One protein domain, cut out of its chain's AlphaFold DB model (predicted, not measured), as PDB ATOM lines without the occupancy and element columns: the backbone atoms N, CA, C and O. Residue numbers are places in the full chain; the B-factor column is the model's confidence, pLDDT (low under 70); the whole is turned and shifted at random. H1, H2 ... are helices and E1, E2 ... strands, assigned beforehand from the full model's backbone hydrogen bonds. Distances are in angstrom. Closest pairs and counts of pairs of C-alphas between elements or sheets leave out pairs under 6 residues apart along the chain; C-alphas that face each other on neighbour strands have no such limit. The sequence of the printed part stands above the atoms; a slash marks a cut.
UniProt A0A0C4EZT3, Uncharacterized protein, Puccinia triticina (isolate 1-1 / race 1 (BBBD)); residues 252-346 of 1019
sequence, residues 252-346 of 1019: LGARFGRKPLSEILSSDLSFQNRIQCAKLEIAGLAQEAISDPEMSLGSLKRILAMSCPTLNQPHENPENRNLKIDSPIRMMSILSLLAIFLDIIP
ATOM      1  N   LEU A 252     -37.444  -4.382  37.653       54.72
ATOM      2  CA  LEU A 252     -36.295  -3.636  38.192       54.72
ATOM      3  C   LEU A 252     -35.295  -4.511  38.964       54.72
ATOM      4  O   LEU A 252     -34.097  -4.231  38.964       54.72
ATOM      5  N   GLY A 253     -35.769  -5.576  39.619       55.06
ATOM      6  CA  GLY A 253     -34.928  -6.431  40.463       55.06
ATOM      7  C   GLY A 253     -33.928  -7.302  39.691       55.06
ATOM      8  O   GLY A 253     -34.160  -7.691  38.545       55.06
ATOM      9  N   ALA A 254     -32.826  -7.682  40.339       51.91
ATOM     10  CA  ALA A 254     -31.956  -8.749  39.844       51.91
ATOM     11  C   ALA A 254     -32.702 -10.099  39.897       51.91
ATOM     12  O   ALA A 254     -33.127 -10.547  40.964       51.91
ATOM     13  N   ARG A 255     -32.884 -10.748  38.743       53.22
ATOM     14  CA  ARG A 255     -33.500 -12.081  38.603       53.22
ATOM     15  C   ARG A 255     -32.683 -12.913  37.612       53.22
ATOM     16  O   ARG A 255     -32.064 -12.363  36.705       53.22
ATOM     17  N   PHE A 256     -32.653 -14.233  37.818       50.56
ATOM     18  CA  PHE A 256     -31.925 -15.202  36.980       50.56
ATOM     19  C   PHE A 256     -30.452 -14.837  36.694       50.56
ATOM     20  O   PHE A 256     -29.984 -14.927  35.565       50.56
ATOM     21  N   GLY A 257     -29.715 -14.392  37.719       54.41
ATOM     22  CA  GLY A 257     -28.280 -14.079  37.608       54.41
ATOM     23  C   GLY A 257     -27.936 -12.820  36.797       54.41
ATOM     24  O   GLY A 257     -26.759 -12.504  36.639       54.41
ATOM     25  N   ARG A 258     -28.937 -12.080  36.302       64.94
ATOM     26  CA  ARG A 258     -28.746 -10.802  35.604       64.94
ATOM     27  C   ARG A 258     -28.485  -9.683  36.623       64.94
ATOM     28  O   ARG A 258     -29.237  -9.552  37.592       64.94
ATOM     29  N   LYS A 259     -27.459  -8.859  36.374       66.06
ATOM     30  CA  LYS A 259     -27.166  -7.612  37.116       66.06
ATOM     31  C   LYS A 259     -28.405  -6.699  37.172       66.06
ATOM     32  O   LYS A 259     -29.204  -6.751  36.240       66.06
ATOM     33  N   PRO A 260     -28.628  -5.875  38.210       66.19
ATOM     34  CA  PRO A 260     -29.737  -4.918  38.222       66.19
ATOM     35  C   PRO A 260     -29.501  -3.770  37.224       66.19
ATOM     36  O   PRO A 260     -28.358  -3.437  36.904       66.19
ATOM     37  N   LEU A 261     -30.578  -3.123  36.762       65.50
ATOM     38  CA  LEU A 261     -30.483  -2.000  35.811       65.50
ATOM     39  C   LEU A 261     -29.663  -0.817  36.361       65.50
ATOM     40  O   LEU A 261     -29.007  -0.133  35.581       65.50
ATOM     41  N   SER A 262     -29.649  -0.596  37.681       63.62
ATOM     42  CA  SER A 262     -28.798   0.414  38.337       63.62
ATOM     43  C   SER A 262     -27.305   0.174  38.108       63.62
ATOM     44  O   SER A 262     -26.572   1.125  37.860       63.62
ATOM     45  N   GLU A 263     -26.844  -1.079  38.131       66.50
ATOM     46  CA  GLU A 263     -25.430  -1.411  37.918       66.50
ATOM     47  C   GLU A 263     -25.020  -1.196  36.450       66.50
ATOM     48  O   GLU A 263     -23.934  -0.693  36.164       66.50
ATOM     49  N   ILE A 264     -25.912  -1.527  35.510       68.12
ATOM     50  CA  ILE A 264     -25.678  -1.418  34.058       68.12
ATOM     51  C   ILE A 264     -25.751   0.043  33.575       68.12
ATOM     52  O   ILE A 264     -25.031   0.424  32.649       68.12
ATOM     53  N   LEU A 265     -26.580   0.868  34.220       66.12
ATOM     54  CA  LEU A 265     -26.729   2.307  33.959       66.12
ATOM     55  C   LEU A 265     -25.847   3.191  34.865       66.12
ATOM     56  O   LEU A 265     -25.976   4.413  34.824       66.12
ATOM     57  N   SER A 266     -24.975   2.597  35.685       66.62
ATOM     58  CA  SER A 266     -24.168   3.316  36.682       66.62
ATOM     59  C   SER A 266     -23.256   4.395  36.072       66.62
ATOM     60  O   SER A 266     -22.830   4.334  34.914       66.62
ATOM     61  N   SER A 267     -22.924   5.407  36.873       60.19
ATOM     62  CA  SER A 267     -21.964   6.468  36.521       60.19
ATOM     63  C   SER A 267     -20.552   5.949  36.238       60.19
ATOM     64  O   SER A 267     -19.800   6.595  35.511       60.19
ATOM     65  N   ASP A 268     -20.214   4.791  36.801       58.81
ATOM     66  CA  ASP A 268     -18.833   4.363  37.041       58.81
ATOM     67  C   ASP A 268     -18.253   3.556  35.863       58.81
ATOM     68  O   ASP A 268     -17.048   3.312  35.779       58.81
ATOM     69  N   LEU A 269     -19.109   3.162  34.913       68.44
ATOM     70  CA  LEU A 269     -18.716   2.551  33.646       68.44
ATOM     71  C   LEU A 269     -18.528   3.615  32.558       68.44
ATOM     72  O   LEU A 269     -19.403   4.447  32.315       68.44
ATOM     73  N   SER A 270     -17.429   3.495  31.806       73.75
ATOM     74  CA  SER A 270     -17.220   4.228  30.549       73.75
ATOM     75  C   SER A 270     -18.424   4.084  29.609       73.75
ATOM     76  O   SER A 270     -18.991   2.999  29.477       73.75
ATOM     77  N   PHE A 271     -18.779   5.162  28.906       72.69
ATOM     78  CA  PHE A 271     -19.932   5.242  28.000       72.69
ATOM     79  C   PHE A 271     -20.007   4.079  26.991       72.69
ATOM     80  O   PHE A 271     -21.067   3.479  26.804       72.69
ATOM     81  N   GLN A 272     -18.872   3.695  26.395       77.50
ATOM     82  CA  GLN A 272     -18.793   2.543  25.485       77.50
ATOM     83  C   GLN A 272     -19.107   1.218  26.202       77.50
ATOM     84  O   GLN A 272     -19.858   0.395  25.676       77.50
ATOM     85  N   ASN A 273     -18.612   1.046  27.431       80.50
ATOM     86  CA  ASN A 273     -18.855  -0.147  28.243       80.50
ATOM     87  C   ASN A 273     -20.325  -0.239  28.676       80.50
ATOM     88  O   ASN A 273     -20.892  -1.325  28.602       80.50
ATOM     89  N   ARG A 274     -20.982   0.877  29.037       79.38
ATOM     90  CA  ARG A 274     -22.435   0.893  29.322       79.38
ATOM     91  C   ARG A 274     -23.246   0.431  28.120       79.38
ATOM     92  O   ARG A 274     -24.092  -0.450  28.246       79.38
ATOM     93  N   ILE A 275     -22.930   0.961  26.937       81.94
ATOM     94  CA  ILE A 275     -23.555   0.557  25.671       81.94
ATOM     95  C   ILE A 275     -23.324  -0.938  25.394       81.94
ATOM     96  O   ILE A 275     -24.252  -1.620  24.964       81.94
ATOM     97  N   GLN A 276     -22.128  -1.473  25.650       83.06
ATOM     98  CA  GLN A 276     -21.822  -2.893  25.436       83.06
ATOM     99  C   GLN A 276     -22.511  -3.816  26.458       83.06
ATOM    100  O   GLN A 276     -23.079  -4.834  26.063       83.06
ATOM    101  N   CYS A 277     -22.532  -3.453  27.743       80.38
ATOM    102  CA  CYS A 277     -23.258  -4.191  28.776       80.38
ATOM    103  C   CYS A 277     -24.770  -4.192  28.509       80.38
ATOM    104  O   CYS A 277     -25.387  -5.256  28.544       80.38
ATOM    105  N   ALA A 278     -25.350  -3.042  28.151       82.31
ATOM    106  CA  ALA A 278     -26.758  -2.940  27.778       82.31
ATOM    107  C   ALA A 278     -27.087  -3.761  26.517       82.31
ATOM    108  O   ALA A 278     -28.088  -4.469  26.507       82.31
ATOM    109  N   LYS A 279     -26.232  -3.750  25.478       84.12
ATOM    110  CA  LYS A 279     -26.391  -4.617  24.289       84.12
ATOM    111  C   LYS A 279     -26.479  -6.097  24.662       84.12
ATOM    112  O   LYS A 279     -27.360  -6.793  24.166       84.12
ATOM    113  N   LEU A 280     -25.576  -6.573  25.523       85.50
ATOM    114  CA  LEU A 280     -25.541  -7.974  25.955       85.50
ATOM    115  C   LEU A 280     -26.755  -8.338  26.821       85.50
ATOM    116  O   LEU A 280     -27.321  -9.418  26.651       85.50
ATOM    117  N   GLU A 281     -27.198  -7.436  27.703       83.12
ATOM    118  CA  GLU A 281     -28.419  -7.644  28.483       83.12
ATOM    119  C   GLU A 281     -29.660  -7.708  27.582       83.12
ATOM    120  O   GLU A 281     -30.408  -8.684  27.657       83.12
ATOM    121  N   ILE A 282     -29.853  -6.717  26.703       84.88
ATOM    122  CA  ILE A 282     -30.993  -6.642  25.776       84.88
ATOM    123  C   ILE A 282     -31.026  -7.880  24.875       84.88
ATOM    124  O   ILE A 282     -32.084  -8.487  24.735       84.88
ATOM    125  N   ALA A 283     -29.885  -8.315  24.326       85.50
ATOM    126  CA  ALA A 283     -29.807  -9.536  23.521       85.50
ATOM    127  C   ALA A 283     -30.212 -10.787  24.322       85.50
ATOM    128  O   ALA A 283     -31.013 -11.594  23.852       85.50
ATOM    129  N   GLY A 284     -29.727 -10.924  25.560       84.00
ATOM    130  CA  GLY A 284     -30.098 -12.037  26.432       84.00
ATOM    131  C   GLY A 284     -31.556 -11.994  26.911       84.00
ATOM    132  O   GLY A 284     -32.124 -13.040  27.206       84.00
ATOM    133  N   LEU A 285     -32.168 -10.811  27.041       83.19
ATOM    134  CA  LEU A 285     -33.600 -10.655  27.347       83.19
ATOM    135  C   LEU A 285     -34.467 -10.935  26.110       83.19
ATOM    136  O   LEU A 285     -35.519 -11.553  26.234       83.19
ATOM    137  N   ALA A 286     -34.010 -10.541  24.919       84.38
ATOM    138  CA  ALA A 286     -34.673 -10.823  23.649       84.38
ATOM    139  C   ALA A 286     -34.699 -12.325  23.337       84.38
ATOM    140  O   ALA A 286     -35.731 -12.848  22.925       84.38
ATOM    141  N   GLN A 287     -33.597 -13.039  23.587       84.69
ATOM    142  CA  GLN A 287     -33.533 -14.487  23.383       84.69
ATOM    143  C   GLN A 287     -34.502 -15.252  24.304       84.69
ATOM    144  O   GLN A 287     -35.154 -16.186  23.848       84.69
ATOM    145  N   GLU A 288     -34.636 -14.827  25.564       82.06
ATOM    146  CA  GLU A 288     -35.615 -15.362  26.528       82.06
ATOM    147  C   GLU A 288     -37.065 -15.005  26.142       82.06
ATOM    148  O   GLU A 288     -37.974 -15.812  26.318       82.06
ATOM    149  N   ALA A 289     -37.287 -13.818  25.564       82.00
ATOM    150  CA  ALA A 289     -38.596 -13.419  25.049       82.00
ATOM    151  C   ALA A 289     -39.046 -14.263  23.845       82.00
ATOM    152  O   ALA A 289     -40.210 -14.646  23.758       82.00
ATOM    153  N   ILE A 290     -38.115 -14.572  22.937       80.62
ATOM    154  CA  ILE A 290     -38.376 -15.355  21.722       80.62
ATOM    155  C   ILE A 290     -38.472 -16.863  22.021       80.62
ATOM    156  O   ILE A 290     -39.195 -17.563  21.312       80.62
ATOM    157  N   SER A 291     -37.792 -17.386  23.054       81.94
ATOM    158  CA  SER A 291     -37.903 -18.809  23.418       81.94
ATOM    159  C   SER A 291     -39.227 -19.149  24.106       81.94
ATOM    160  O   SER A 291     -39.849 -20.149  23.755       81.94
ATOM    161  N   ASP A 292     -39.668 -18.314  25.055       75.81
ATOM    162  CA  ASP A 292     -40.797 -18.610  25.944       75.81
ATOM    163  C   ASP A 292     -41.740 -17.392  26.086       75.81
ATOM    164  O   ASP A 292     -41.784 -16.742  27.142       75.81
ATOM    165  N   PRO A 293     -42.526 -17.051  25.045       65.62
ATOM    166  CA  PRO A 293     -43.345 -15.833  25.014       65.62
ATOM    167  C   PRO A 293     -44.417 -15.767  26.118       65.62
ATOM    168  O   PRO A 293     -44.754 -14.679  26.577       65.62
ATOM    169  N   GLU A 294     -44.927 -16.909  26.602       64.81
ATOM    170  CA  GLU A 294     -45.934 -16.943  27.682       64.81
ATOM    171  C   GLU A 294     -45.362 -16.603  29.075       64.81
ATOM    172  O   GLU A 294     -46.101 -16.160  29.955       64.81
ATOM    173  N   MET A 295     -44.057 -16.809  29.296       64.31
ATOM    174  CA  MET A 295     -43.417 -16.690  30.619       64.31
ATOM    175  C   MET A 295     -42.465 -15.489  30.733       64.31
ATOM    176  O   MET A 295     -42.167 -15.029  31.838       64.31
ATOM    177  N   SER A 296     -42.021 -14.943  29.603       71.81
ATOM    178  CA  SER A 296     -41.013 -13.878  29.490       71.81
ATOM    179  C   SER A 296     -41.549 -12.446  29.658       71.81
ATOM    180  O   SER A 296     -40.813 -11.478  29.460       71.81
ATOM    181  N   LEU A 297     -42.801 -12.272  30.095       74.75
ATOM    182  CA  LEU A 297     -43.431 -10.962  30.328       74.75
ATOM    183  C   LEU A 297     -42.628 -10.058  31.290       74.75
ATOM    184  O   LEU A 297     -42.639  -8.836  31.144       74.75
ATOM    185  N   GLY A 298     -41.881 -10.637  32.238       73.44
ATOM    186  CA  GLY A 298     -40.928  -9.892  33.073       73.44
ATOM    187  C   GLY A 298     -39.751  -9.314  32.277       73.44
ATOM    188  O   GLY A 298     -39.385  -8.154  32.466       73.44
ATOM    189  N   SER A 299     -39.206 -10.087  31.337       79.75
ATOM    190  CA  SER A 299     -38.105  -9.685  30.454       79.75
ATOM    191  C   SER A 299     -38.558  -8.642  29.426       79.75
ATOM    192  O   SER A 299     -37.853  -7.658  29.212       79.75
ATOM    193  N   LEU A 300     -39.783  -8.754  28.896       80.62
ATOM    194  CA  LEU A 300     -40.409  -7.702  28.081       80.62
ATOM    195  C   LEU A 300     -40.606  -6.396  28.872       80.62
ATOM    196  O   LEU A 300     -40.158  -5.341  28.421       80.62
ATOM    197  N   LYS A 301     -41.191  -6.454  30.084       79.81
ATOM    198  CA  LYS A 301     -41.323  -5.282  30.980       79.81
ATOM    199  C   LYS A 301     -39.961  -4.640  31.304       79.81
ATOM    200  O   LYS A 301     -39.887  -3.427  31.481       79.81
ATOM    201  N   ARG A 302     -38.884  -5.430  31.359       79.12
ATOM    202  CA  ARG A 302     -37.512  -4.959  31.604       79.12
ATOM    203  C   ARG A 302     -36.893  -4.248  30.396       79.12
ATOM    204  O   ARG A 302     -36.377  -3.149  30.570       79.12
ATOM    205  N   ILE A 303     -36.999  -4.795  29.178       82.00
ATOM    206  CA  ILE A 303     -36.539  -4.079  27.966       82.00
ATOM    207  C   ILE A 303     -37.373  -2.801  27.756       82.00
ATOM    208  O   ILE A 303     -36.821  -1.761  27.396       82.00
ATOM    209  N   LEU A 304     -38.681  -2.835  28.048       80.12
ATOM    210  CA  LEU A 304     -39.538  -1.644  28.030       80.12
ATOM    211  C   LEU A 304     -39.031  -0.572  29.005       80.12
ATOM    212  O   LEU A 304     -38.896   0.585  28.612       80.12
ATOM    213  N   ALA A 305     -38.646  -0.944  30.228       79.50
ATOM    214  CA  ALA A 305     -38.046  -0.011  31.181       79.50
ATOM    215  C   ALA A 305     -36.719   0.604  30.671       79.50
ATOM    216  O   ALA A 305     -36.463   1.780  30.919       79.50
ATOM    217  N   MET A 306     -35.920  -0.139  29.891       76.94
ATOM    218  CA  MET A 306     -34.714   0.379  29.214       76.94
ATOM    219  C   MET A 306     -35.014   1.302  28.011       76.94
ATOM    220  O   MET A 306     -34.118   2.009  27.548       76.94
ATOM    221  N   SER A 307     -36.251   1.324  27.500       79.56
ATOM    222  CA  SER A 307     -36.676   2.249  26.433       79.56
ATOM    223  C   SER A 307     -37.093   3.632  26.954       79.56
ATOM    224  O   SER A 307     -37.029   4.617  26.215       79.56
ATOM    225  N   CYS A 308     -37.487   3.719  28.228       76.94
ATOM    226  CA  CYS A 308     -37.955   4.946  28.868       76.94
ATOM    227  C   CYS A 308     -36.868   6.044  28.918       76.94
ATOM    228  O   CYS A 308     -35.672   5.753  28.917       76.94
ATOM    229  N   PRO A 309     -37.241   7.338  28.996       66.50
ATOM    230  CA  PRO A 309     -36.266   8.422  29.142       66.50
ATOM    231  C   PRO A 309     -35.621   8.467  30.537       66.50
ATOM    232  O   PRO A 309     -34.460   8.860  30.661       66.50
ATOM    233  N   THR A 310     -36.365   8.054  31.563       64.44
ATOM    234  CA  THR A 310     -35.968   8.027  32.975       64.44
ATOM    235  C   THR A 310     -36.458   6.738  33.621       64.44
ATOM    236  O   THR A 310     -37.605   6.339  33.417       64.44
ATOM    237  N   LEU A 311     -35.601   6.101  34.416       63.00
ATOM    238  CA  LEU A 311     -35.931   4.918  35.199       63.00
ATOM    239  C   LEU A 311     -36.196   5.328  36.654       63.00
ATOM    240  O   LEU A 311     -35.273   5.760  37.345       63.00
ATOM    241  N   ASN A 312     -37.440   5.171  37.111       57.94
ATOM    242  CA  ASN A 312     -37.839   5.512  38.476       57.94
ATOM    243  C   ASN A 312     -37.642   4.302  39.399       57.94
ATOM    244  O   ASN A 312     -38.360   3.309  39.268       57.94
ATOM    245  N   GLN A 313     -36.691   4.369  40.334       55.94
ATOM    246  CA  GLN A 313     -36.431   3.264  41.268       55.94
ATOM    247  C   GLN A 313     -37.184   3.460  42.603       55.94
ATOM    248  O   GLN A 313     -37.102   4.536  43.197       55.94
ATOM    249  N   PRO A 314     -37.932   2.449  43.101       47.56
ATOM    250  CA  PRO A 314     -38.820   2.617  44.255       47.56
ATOM    251  C   PRO A 314     -38.096   2.655  45.610       47.56
ATOM    252  O   PRO A 314     -38.683   3.105  46.591       47.56
ATOM    253  N   HIS A 315     -36.849   2.179  45.682       53.12
ATOM    254  CA  HIS A 315     -36.044   2.135  46.904       53.12
ATOM    255  C   HIS A 315     -34.555   2.333  46.587       53.12
ATOM    256  O   HIS A 315     -33.826   1.365  46.438       53.12
ATOM    257  N   GLU A 316     -34.125   3.593  46.506       48.47
ATOM    258  CA  GLU A 316     -32.775   4.067  46.850       48.47
ATOM    259  C   GLU A 316     -32.804   5.610  46.959       48.47
ATOM    260  O   GLU A 316     -33.884   6.209  46.878       48.47
ATOM    261  N   ASN A 317     -31.667   6.247  47.268       47.53
ATOM    262  CA  ASN A 317     -31.591   7.650  47.718       47.53
ATOM    263  C   ASN A 317     -32.323   8.666  46.810       47.53
ATOM    264  O   ASN A 317     -32.368   8.482  45.592       47.53
ATOM    265  N   PRO A 318     -32.844   9.782  47.371       52.16
ATOM    266  CA  PRO A 318     -33.661  10.752  46.634       52.16
ATOM    267  C   PRO A 318     -32.972  11.349  45.396       52.16
ATOM    268  O   PRO A 318     -33.662  11.678  44.436       52.16
ATOM    269  N   GLU A 319     -31.640  11.432  45.394       46.00
ATOM    270  CA  GLU A 319     -30.824  11.910  44.265       46.00
ATOM    271  C   GLU A 319     -30.721  10.881  43.119       46.00
ATOM    272  O   GLU A 319     -30.718  11.260  41.951       46.00
ATOM    273  N   ASN A 320     -30.733   9.577  43.428       50.72
ATOM    274  CA  ASN A 320     -30.658   8.482  42.446       50.72
ATOM    275  C   ASN A 320     -32.028   8.027  41.913       50.72
ATOM    276  O   ASN A 320     -32.100   7.105  41.102       50.72
ATOM    277  N   ARG A 321     -33.130   8.665  42.334       52.09
ATOM    278  CA  ARG A 321     -34.497   8.268  41.947       52.09
ATOM    279  C   ARG A 321     -34.742   8.222  40.441       52.09
ATOM    280  O   ARG A 321     -35.533   7.388  40.013       52.09
ATOM    281  N   ASN A 322     -34.093   9.102  39.674       54.91
ATOM    282  CA  ASN A 322     -34.379   9.345  38.258       54.91
ATOM    283  C   ASN A 322     -33.140   9.068  37.385       54.91
ATOM    284  O   ASN A 322     -32.496   9.996  36.890       54.91
ATOM    285  N   LEU A 323     -32.803   7.795  37.158       63.47
ATOM    286  CA  LEU A 323     -31.695   7.433  36.264       63.47
ATOM    287  C   LEU A 323     -32.065   7.754  34.805       63.47
ATOM    288  O   LEU A 323     -32.930   7.106  34.214       63.47
ATOM    289  N   LYS A 324     -31.416   8.765  34.216       65.44
ATOM    290  CA  LYS A 324     -31.593   9.156  32.807       65.44
ATOM    291  C   LYS A 324     -30.882   8.153  31.896       65.44
ATOM    292  O   LYS A 324     -29.665   8.014  31.969       65.44
ATOM    293  N   ILE A 325     -31.627   7.481  31.020       73.62
ATOM    294  CA  ILE A 325     -31.069   6.435  30.150       73.62
ATOM    295  C   ILE A 325     -30.433   7.069  28.903       73.62
ATOM    296  O   ILE A 325     -31.050   7.897  28.224       73.62
ATOM    297  N   ASP A 326     -29.199   6.657  28.587       78.56
ATOM    298  CA  ASP A 326     -28.457   7.102  27.402       78.56
ATOM    299  C   ASP A 326     -29.266   6.859  26.115       78.56
ATOM    300  O   ASP A 326     -29.772   5.762  25.869       78.56
ATOM    301  N   SER A 327     -29.342   7.866  25.238       79.19
ATOM    302  CA  SER A 327     -30.129   7.777  23.998       79.19
ATOM    303  C   SER A 327     -29.839   6.546  23.115       79.19
ATOM    304  O   SER A 327     -30.814   5.935  22.668       79.19
ATOM    305  N   PRO A 328     -28.577   6.113  22.882       80.81
ATOM    306  CA  PRO A 328     -28.317   4.872  22.148       80.81
ATOM    307  C   PRO A 328     -28.870   3.619  22.840       80.81
ATOM    308  O   PRO A 328     -29.309   2.712  22.141       80.81
ATOM    309  N   ILE A 329     -28.903   3.557  24.179       81.19
ATOM    310  CA  ILE A 329     -29.485   2.413  24.905       81.19
ATOM    311  C   ILE A 329     -30.985   2.332  24.612       81.19
ATOM    312  O   ILE A 329     -31.442   1.299  24.128       81.19
ATOM    313  N   ARG A 330     -31.717   3.446  24.765       83.00
ATOM    314  CA  ARG A 330     -33.157   3.510  24.445       83.00
ATOM    315  C   ARG A 330     -33.439   3.100  23.000       83.00
ATOM    316  O   ARG A 330     -34.351   2.320  22.748       83.00
ATOM    317  N   MET A 331     -32.638   3.593  22.052       82.50
ATOM    318  CA  MET A 331     -32.799   3.285  20.626       82.50
ATOM    319  C   MET A 331     -32.614   1.788  20.339       82.50
ATOM    320  O   MET A 331     -33.409   1.205  19.608       82.50
ATOM    321  N   MET A 332     -31.616   1.148  20.958       81.94
ATOM    322  CA  MET A 332     -31.421  -0.301  20.857       81.94
ATOM    323  C   MET A 332     -32.571  -1.075  21.514       81.94
ATOM    324  O   MET A 332     -33.089  -1.999  20.898       81.94
ATOM    325  N   SER A 333     -33.030  -0.673  22.705       84.88
ATOM    326  CA  SER A 333     -34.178  -1.297  23.380       84.88
ATOM    327  C   SER A 333     -35.454  -1.236  22.535       84.88
ATOM    328  O   SER A 333     -36.146  -2.244  22.417       84.88
ATOM    329  N   ILE A 334     -35.743  -0.095  21.899       83.81
ATOM    330  CA  ILE A 334     -36.910   0.083  21.014       83.81
ATOM    331  C   ILE A 334     -36.796  -0.799  19.763       83.81
ATOM    332  O   ILE A 334     -37.753  -1.487  19.411       83.81
ATOM    333  N   LEU A 335     -35.629  -0.826  19.107       83.38
ATOM    334  CA  LEU A 335     -35.402  -1.661  17.921       83.38
ATOM    335  C   LEU A 335     -35.473  -3.161  18.247       83.38
ATOM    336  O   LEU A 335     -36.056  -3.927  17.481       83.38
ATOM    337  N   SER A 336     -34.937  -3.585  19.395       86.75
ATOM    338  CA  SER A 336     -35.049  -4.969  19.865       86.75
ATOM    339  C   SER A 336     -36.484  -5.340  20.242       86.75
ATOM    340  O   SER A 336     -36.927  -6.415  19.855       86.75
ATOM    341  N   LEU A 337     -37.241  -4.463  20.915       84.06
ATOM    342  CA  LEU A 337     -38.673  -4.681  21.169       84.06
ATOM    343  C   LEU A 337     -39.453  -4.846  19.862       84.06
ATOM    344  O   LEU A 337     -40.225  -5.790  19.738       84.06
ATOM    345  N   LEU A 338     -39.219  -3.981  18.873       82.06
ATOM    346  CA  LEU A 338     -39.889  -4.057  17.574       82.06
ATOM    347  C   LEU A 338     -39.571  -5.372  16.843       82.06
ATOM    348  O   LEU A 338     -40.479  -5.990  16.292       82.06
ATOM    349  N   ALA A 339     -38.318  -5.839  16.885       81.88
ATOM    350  CA  ALA A 339     -37.943  -7.147  16.344       81.88
ATOM    351  C   ALA A 339     -38.659  -8.303  17.072       81.88
ATOM    352  O   ALA A 339     -39.273  -9.144  16.421       81.88
ATOM    353  N   ILE A 340     -38.665  -8.298  18.411       82.69
ATOM    354  CA  ILE A 340     -39.361  -9.306  19.227       82.69
ATOM    355  C   ILE A 340     -40.869  -9.324  18.914       82.69
ATOM    356  O   ILE A 340     -41.450 -10.395  18.754       82.69
ATOM    357  N   PHE A 341     -41.512  -8.161  18.772       79.69
ATOM    358  CA  PHE A 341     -42.932  -8.081  18.418       79.69
ATOM    359  C   PHE A 341     -43.233  -8.617  17.010       79.69
ATOM    360  O   PHE A 341     -44.285  -9.224  16.822       79.69
ATOM    361  N   LEU A 342     -42.330  -8.458  16.035       78.25
ATOM    362  CA  LEU A 342     -42.511  -9.018  14.687       78.25
ATOM    363  C   LEU A 342     -42.468 -10.556  14.647       78.25
ATOM    364  O   LEU A 342     -43.103 -11.138  13.765       78.25
ATOM    365  N   ASP A 343     -41.754 -11.191  15.579       74.06
ATOM    366  CA  ASP A 343     -41.663 -12.654  15.687       74.06
ATOM    367  C   ASP A 343     -42.730 -13.253  16.625       74.06
ATOM    368  O   ASP A 343     -43.244 -14.338  16.347       74.06
ATOM    369  N   ILE A 344     -43.100 -12.556  17.711       73.44
ATOM    370  CA  ILE A 344     -44.101 -13.034  18.686       73.44
ATOM    371  C   ILE A 344     -45.545 -12.819  18.205       73.44
ATOM    372  O   ILE A 344     -46.400 -13.655  18.497       73.44
ATOM    373  N   ILE A 345     -45.857 -11.732  17.487       68.31
ATOM    374  CA  ILE A 345     -47.236 -11.459  17.041       68.31
ATOM    375  C   ILE A 345     -47.582 -12.376  15.850       68.31
ATOM    376  O   ILE A 345     -47.013 -12.221  14.763       68.31
ATOM    377  N   PRO A 346     -48.530 -13.326  15.991       49.34
ATOM    378  CA  PRO A 346     -48.917 -14.200  14.896       49.34
ATOM    379  C   PRO A 346     -49.701 -13.423  13.830       49.34
ATOM    380  O   PRO A 346     -50.343 -12.410  14.087       49.34
TER     381      PRO A 346
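This is residues 252 to 346 of the 1019 residues of an uncharacterized protein of Puccinia triticina (isolate 1-1 / race 1 (BBBD)) (UniProt A0A0C4EZT3). Two long helices, H2 and H4, run side by side, and shorter H3 packs on both, making an up-and-down bundle, each helix running against the one before. Tiny H1 and a small antiparallel strand hairpin, E1 and E2, lie toward one end. The 95 printed residues, mostly helix, include H1, H2, H3, E1, E2, H4 in order; they are compact, radius of gyration of the C-alphas 13.2 A, spanning 43 by 26 by 23 A.

H1, residues 261 to 264, only just touches residues 274 to 278 of H2, residues 271 to 291, with 3 pairs of C-alphas within 8 A, the closest Ile 264 and Arg 274, 6.2 A. H2 and H3, residues 297 to 307, form a hairpin at a shallow 29 degrees, closest C-alphas Leu 285 and Ser 299, 5.6 A. H4, residues 327 to 344, touches H2 the same way at a shallow 12 degrees, closest C-alphas Ile 275 and Ile 329, 6.3 A. In hairpin E1, residues 310 to 312, and E2, residues 322 to 324, N 311 and O 323 are 2.9 A apart. Every O i to N i+4 pair is within hydrogen-bond range in H2, H3 and H4; H1 is too short.

H2, 30.4 A long, begins at C-alpha 271 (-19.932, 5.242, 28.000); H4, 25.6 A, ends at C-alpha 344 (-44.101, -13.034, 18.686).

The printed part has no cut and no long link; pLDDT is under 70 in 39 residues, among them 252 to 269 and 309 to 324.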